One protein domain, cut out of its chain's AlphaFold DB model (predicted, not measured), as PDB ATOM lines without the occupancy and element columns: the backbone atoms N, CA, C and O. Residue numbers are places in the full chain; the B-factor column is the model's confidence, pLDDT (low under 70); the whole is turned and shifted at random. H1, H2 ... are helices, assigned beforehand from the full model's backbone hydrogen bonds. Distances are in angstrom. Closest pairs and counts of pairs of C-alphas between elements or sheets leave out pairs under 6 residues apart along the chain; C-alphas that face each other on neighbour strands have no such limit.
ATOM      1  N   LEU A   2     -26.752  11.959  61.541       53.12
ATOM      2  CA  LEU A   2     -25.650  11.319  60.814       53.12
ATOM      3  C   LEU A   2     -26.248  10.543  59.637       53.12
ATOM      4  O   LEU A   2     -26.842   9.489  59.834       53.12
ATOM      5  N   VAL A   3     -26.145  11.094  58.429       59.94
ATOM      6  CA  VAL A   3     -26.501  10.380  57.199       59.94
ATOM      7  C   VAL A   3     -25.478   9.256  57.027       59.94
ATOM      8  O   VAL A   3     -24.321   9.506  56.706       59.94
ATOM      9  N   THR A   4     -25.873   8.011  57.283       65.56
ATOM     10  CA  THR A   4     -24.997   6.824  57.232       65.56
ATOM     11  C   THR A   4     -24.767   6.294  55.807       65.56
ATOM     12  O   THR A   4     -24.505   5.111  55.611       65.56
ATOM     13  N   GLY A   5     -24.812   7.163  54.791       71.38
ATOM     14  CA  GLY A   5     -24.588   6.815  53.386       71.38
ATOM     15  C   GLY A   5     -23.829   7.914  52.644       71.38
ATOM     16  O   GLY A   5     -24.109   9.098  52.813       71.38
ATOM     17  N   ARG A   6     -22.847   7.534  51.815       81.56
ATOM     18  CA  ARG A   6     -22.127   8.478  50.943       81.56
ATOM     19  C   ARG A   6     -23.092   9.000  49.874       81.56
ATOM     20  O   ARG A   6     -23.612   8.206  49.094       81.56
ATOM     21  N   LYS A   7     -23.312  10.317  49.817       85.75
ATOM     22  CA  LYS A   7     -24.159  10.952  48.797       85.75
ATOM     23  C   LYS A   7     -23.393  11.011  47.473       85.75
ATOM     24  O   LYS A   7     -22.487  11.824  47.302       85.75
ATOM     25  N   LEU A   8     -23.702  10.090  46.563       87.75
ATOM     26  CA  LEU A   8     -23.088  10.017  45.238       87.75
ATOM     27  C   LEU A   8     -23.959  10.753  44.217       87.75
ATOM     28  O   LEU A   8     -25.179  10.584  44.248       87.75
ATOM     29  N   PRO A   9     -23.368  11.541  43.304       84.31
ATOM     30  CA  PRO A   9     -24.133  12.175  42.246       84.31
ATOM     31  C   PRO A   9     -24.522  11.117  41.207       84.31
ATOM     32  O   PRO A   9     -23.689  10.682  40.407       84.31
ATOM     33  N   ILE A  10     -25.779  10.680  41.258       83.56
ATOM     34  CA  ILE A  10     -26.381   9.705  40.339       83.56
ATOM     35  C   ILE A  10     -27.601  10.330  39.652       83.56
ATOM     36  O   ILE A  10     -28.324  11.105  40.269       83.56
ATOM     37  N   GLY A  11     -27.827   9.996  38.376       83.00
ATOM     38  CA  GLY A  11     -28.916  10.569  37.573       83.00
ATOM     39  C   GLY A  11     -28.612  11.959  36.994       83.00
ATOM     40  O   GLY A  11     -27.461  12.393  36.955       83.00
ATOM     41  N   ILE A  12     -29.656  12.638  36.504       78.38
ATOM     42  CA  ILE A  12     -29.570  14.011  35.984       78.38
ATOM     43  C   ILE A  12     -29.521  14.968  37.173       78.38
ATOM     44  O   ILE A  12     -30.440  14.973  37.986       78.38
ATOM     45  N   GLN A  13     -28.467  15.778  37.255       85.19
ATOM     46  CA  GLN A  13     -28.262  16.750  38.328       85.19
ATOM     47  C   GLN A  13     -27.733  18.072  37.785       85.19
ATOM     48  O   GLN A  13     -27.023  18.085  36.773       85.19
ATOM     49  N   THR A  14     -28.033  19.174  38.474       90.81
ATOM     50  CA  THR A  14     -27.446  20.477  38.151       90.81
ATOM     51  C   THR A  14     -26.088  20.655  38.833       90.81
ATOM     52  O   THR A  14     -25.746  19.977  39.805       90.81
ATOM     53  N   PHE A  15     -25.284  21.585  38.319       89.44
ATOM     54  CA  PHE A  15     -24.006  21.930  38.941       89.44
ATOM     55  C   PHE A  15     -24.185  22.553  40.331       89.44
ATOM     56  O   PHE A  15     -23.374  22.302  41.224       89.44
ATOM     57  N   GLU A  16     -25.240  23.347  40.508       93.50
ATOM     58  CA  GLU A  16     -25.564  24.000  41.774       93.50
ATOM     59  C   GLU A  16     -25.869  22.972  42.864       93.50
ATOM     60  O   GLU A  16     -25.273  23.041  43.940       93.50
ATOM     61  N   ASP A  17     -26.690  21.963  42.552       90.38
ATOM     62  CA  ASP A  17     -26.981  20.864  43.475       90.38
ATOM     63  C   ASP A  17     -25.673  20.178  43.880       90.38
ATOM     64  O   ASP A  17     -25.330  20.111  45.054       90.38
ATOM     65  N   ILE A  18     -24.849  19.760  42.911       89.00
ATOM     66  CA  ILE A  18     -23.592  19.048  43.195       89.00
ATOM     67  C   ILE A  18     -22.676  19.840  44.142       89.00
ATOM     68  O   ILE A  18     -22.000  19.242  44.985       89.00
ATOM     69  N   ARG A  19     -22.654  21.171  44.026       89.69
ATOM     70  CA  ARG A  19     -21.803  22.044  44.844       89.69
ATOM     71  C   ARG A  19     -22.334  22.292  46.251       89.69
ATOM     72  O   ARG A  19     -21.513  22.419  47.157       89.69
ATOM     73  N   ASN A  20     -23.649  22.353  46.440       91.50
ATOM     74  CA  ASN A  20     -24.245  22.769  47.713       91.50
ATOM     75  C   ASN A  20     -24.709  21.595  48.589       91.50
ATOM     76  O   ASN A  20     -24.766  21.717  49.810       91.50
ATOM     77  N   ASP A  21     -24.965  20.431  47.994       89.69
ATOM     78  CA  ASP A  21     -25.687  19.344  48.663       89.69
ATOM     79  C   ASP A  21     -24.817  18.296  49.375       89.69
ATOM     80  O   ASP A  21     -25.327  17.240  49.773       89.69
ATOM     81  N   GLY A  22     -23.515  18.551  49.528       88.56
ATOM     82  CA  GLY A  22     -22.587  17.643  50.214       88.56
ATOM     83  C   GLY A  22     -22.295  16.353  49.440       88.56
ATOM     84  O   GLY A  22     -22.075  15.301  50.044       88.56
ATOM     85  N   TYR A  23     -22.322  16.415  48.106       89.62
ATOM     86  CA  TYR A  23     -21.963  15.285  47.254       89.62
ATOM     87  C   TYR A  23     -20.484  14.917  47.389       89.62
ATOM     88  O   TYR A  23     -19.603  15.772  47.485       89.62
ATOM     89  N   LEU A  24     -20.205  13.617  47.352       88.00
ATOM     90  CA  LEU A  24     -18.843  13.109  47.409       88.00
ATOM     91  C   LEU A  24     -18.143  13.281  46.058       88.00
ATOM     92  O   LEU A  24     -18.643  12.833  45.023       88.00
ATOM     93  N   TYR A  25     -16.938  13.847  46.089       86.00
ATOM     94  CA  TYR A  25     -16.038  13.808  44.944       86.00
ATOM     95  C   TYR A  25     -15.463  12.395  44.780       86.00
ATOM     96  O   TYR A  25     -14.868  11.847  45.708       86.00
ATOM     97  N   VAL A  26     -15.647  11.801  43.601       85.00
ATOM     98  CA  VAL A  26     -15.160  10.455  43.276       85.00
ATOM     99  C   VAL A  26     -14.252  10.549  42.061       85.00
ATOM    100  O   VAL A  26     -14.710  10.938  40.987       85.00
ATOM    101  N   ASP A  27     -12.990  10.156  42.218       89.56
ATOM    102  CA  ASP A  27     -12.106   9.947  41.075       89.56
ATOM    103  C   ASP A  27     -12.529   8.677  40.325       89.56
ATOM    104  O   ASP A  27     -12.581   7.582  40.888       89.56
ATOM    105  N   LYS A  28     -12.872   8.838  39.047       88.94
ATOM    106  CA  LYS A  28     -13.330   7.756  38.164       88.94
ATOM    107  C   LYS A  28     -12.305   7.417  37.083       88.94
ATOM    108  O   LYS A  28     -12.604   6.595  36.220       88.94
ATOM    109  N   THR A  29     -11.115   8.018  37.113       91.31
ATOM    110  CA  THR A  29     -10.119   7.934  36.032       91.31
ATOM    111  C   THR A  29      -9.796   6.490  35.644       91.31
ATOM    112  O   THR A  29      -9.898   6.132  34.472       91.31
ATOM    113  N   ALA A  30      -9.501   5.626  36.619       92.44
ATOM    114  CA  ALA A  30      -9.184   4.217  36.365       92.44
ATOM    115  C   ALA A  30     -10.364   3.429  35.761       92.44
ATOM    116  O   ALA A  30     -10.173   2.594  34.875       92.44
ATOM    117  N   LEU A  31     -11.594   3.715  36.203       88.38
ATOM    118  CA  LEU A  31     -12.807   3.070  35.690       88.38
ATOM    119  C   LEU A  31     -13.092   3.499  34.248       88.38
ATOM    120  O   LEU A  31     -13.364   2.655  33.398       88.38
ATOM    121  N   MET A  32     -12.972   4.795  33.953       87.69
ATOM    122  CA  MET A  32     -13.121   5.324  32.593       87.69
ATOM    123  C   MET A  32     -12.055   4.755  31.655       87.69
ATOM    124  O   MET A  32     -12.385   4.334  30.549       87.69
ATOM    125  N   TRP A  33     -10.798   4.680  32.106       90.94
ATOM    126  CA  TRP A  33      -9.715   4.062  31.338       90.94
ATOM    127  C   TRP A  33     -10.024   2.594  31.024       90.94
ATOM    128  O   TRP A  33      -9.905   2.172  29.878       90.94
ATOM    129  N   THR A  34     -10.502   1.838  32.011       89.12
ATOM    130  CA  THR A  34     -10.910   0.434  31.851       89.12
ATOM    131  C   THR A  34     -12.016   0.297  30.800       89.12
ATOM    132  O   THR A  34     -11.864  -0.477  29.861       89.12
ATOM    133  N   MET A  35     -13.096   1.084  30.901       85.69
ATOM    134  CA  MET A  35     -14.223   1.031  29.956       85.69
ATOM    135  C   MET A  35     -13.833   1.430  28.528       85.69
ATOM    136  O   MET A  35     -14.335   0.850  27.570       85.69
ATOM    137  N   ALA A  36     -12.940   2.410  28.377       87.31
ATOM    138  CA  ALA A  36     -12.488   2.867  27.068       87.31
ATOM    139  C   ALA A  36     -11.536   1.871  26.379       87.31
ATOM    140  O   ALA A  36     -11.515   1.806  25.153       87.31
ATOM    141  N   ASN A  37     -10.743   1.112  27.148       88.50
ATOM    142  CA  ASN A  37      -9.663   0.270  26.612       88.50
ATOM    143  C   ASN A  37      -9.981  -1.232  26.606       88.50
ATOM    144  O   ASN A  37      -9.366  -1.985  25.853       88.50
ATOM    145  N   ILE A  38     -10.932  -1.695  27.419       82.38
ATOM    146  CA  ILE A  38     -11.317  -3.109  27.493       82.38
ATOM    147  C   ILE A  38     -12.631  -3.244  26.726       82.38
ATOM    148  O   ILE A  38     -13.705  -2.991  27.255       82.38
ATOM    149  N   GLY A  39     -12.506  -3.561  25.434       66.81
ATOM    150  CA  GLY A  39     -13.504  -3.386  24.369       66.81
ATOM    151  C   GLY A  39     -14.821  -4.168  24.457       66.81
ATOM    152  O   GLY A  39     -15.242  -4.759  23.465       66.81
ATOM    153  N   LYS A  40     -15.514  -4.151  25.595       64.25
ATOM    154  CA  LYS A  40     -16.929  -4.528  25.695       64.25
ATOM    155  C   LYS A  40     -17.685  -3.465  26.495       64.25
ATOM    156  O   LYS A  40     -17.684  -3.530  27.724       64.25
ATOM    157  N   PRO A  41     -18.327  -2.492  25.825       60.62
ATOM    158  CA  PRO A  41     -19.226  -1.570  26.496       60.62
ATOM    159  C   PRO A  41     -20.436  -2.364  26.998       60.62
ATOM    160  O   PRO A  41     -21.172  -2.938  26.198       60.62
ATOM    161  N   PHE A  42     -20.629  -2.415  28.313       58.84
ATOM    162  CA  PHE A  42     -21.909  -2.777  28.914       58.84
ATOM    163  C   PHE A  42     -22.602  -1.466  29.287       58.84
ATOM    164  O   PHE A  42     -22.087  -0.707  30.109       58.84
ATOM    165  N   PHE A  43     -23.698  -1.184  28.590       59.75
ATOM    166  CA  PHE A  43     -24.619  -0.074  28.830       59.75
ATOM    167  C   PHE A  43     -25.751  -0.519  29.757       59.75
ATOM    168  O   PHE A  43     -26.150  -1.703  29.667       59.75
TER     169      PHE A  43
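This is residues 2 to 43 of the 43 residues of the protein "Conserved domain protein" of Bacteroides ovatus SD CMC 3f (UniProt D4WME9). With little regular structure, the printed part is an open loop of chain holding the short helix H1, and an arm that sticks out, residues 27 to 43, holding H2. It has 42 residues, 15 of them in two named helices, H1 then H2, with no named strand, and its class is all helix. It is only just extended, close to loose, with a radius of gyration of the C-alphas of 13.8 A, and elongated, spanning 39 by 23 by 17 A.

Start at C-alpha 2, at (-25.650, 11.319, 60.814); residues 2 to 14 hold no named element. Find C-alpha 15 at (-24.006, 21.930, 38.941), where H1, residues 15 to 20, begins; it is 8.8 A long. H2, residues 29 to 37, runs 12.2 A to C-alpha 37 at (-9.663, 0.270, 26.612).

H1 and H2 are apart, joined by a short link of 8 residues. In both, every O i to N i+4 pair is within hydrogen-bond range.

The C-alphas farthest apart, those of Leu 2 and Gly 39, are 41.1 A apart. The printed part has no cut. Look for pLDDT under 70 at residues 2 to 4 and 39 to 43.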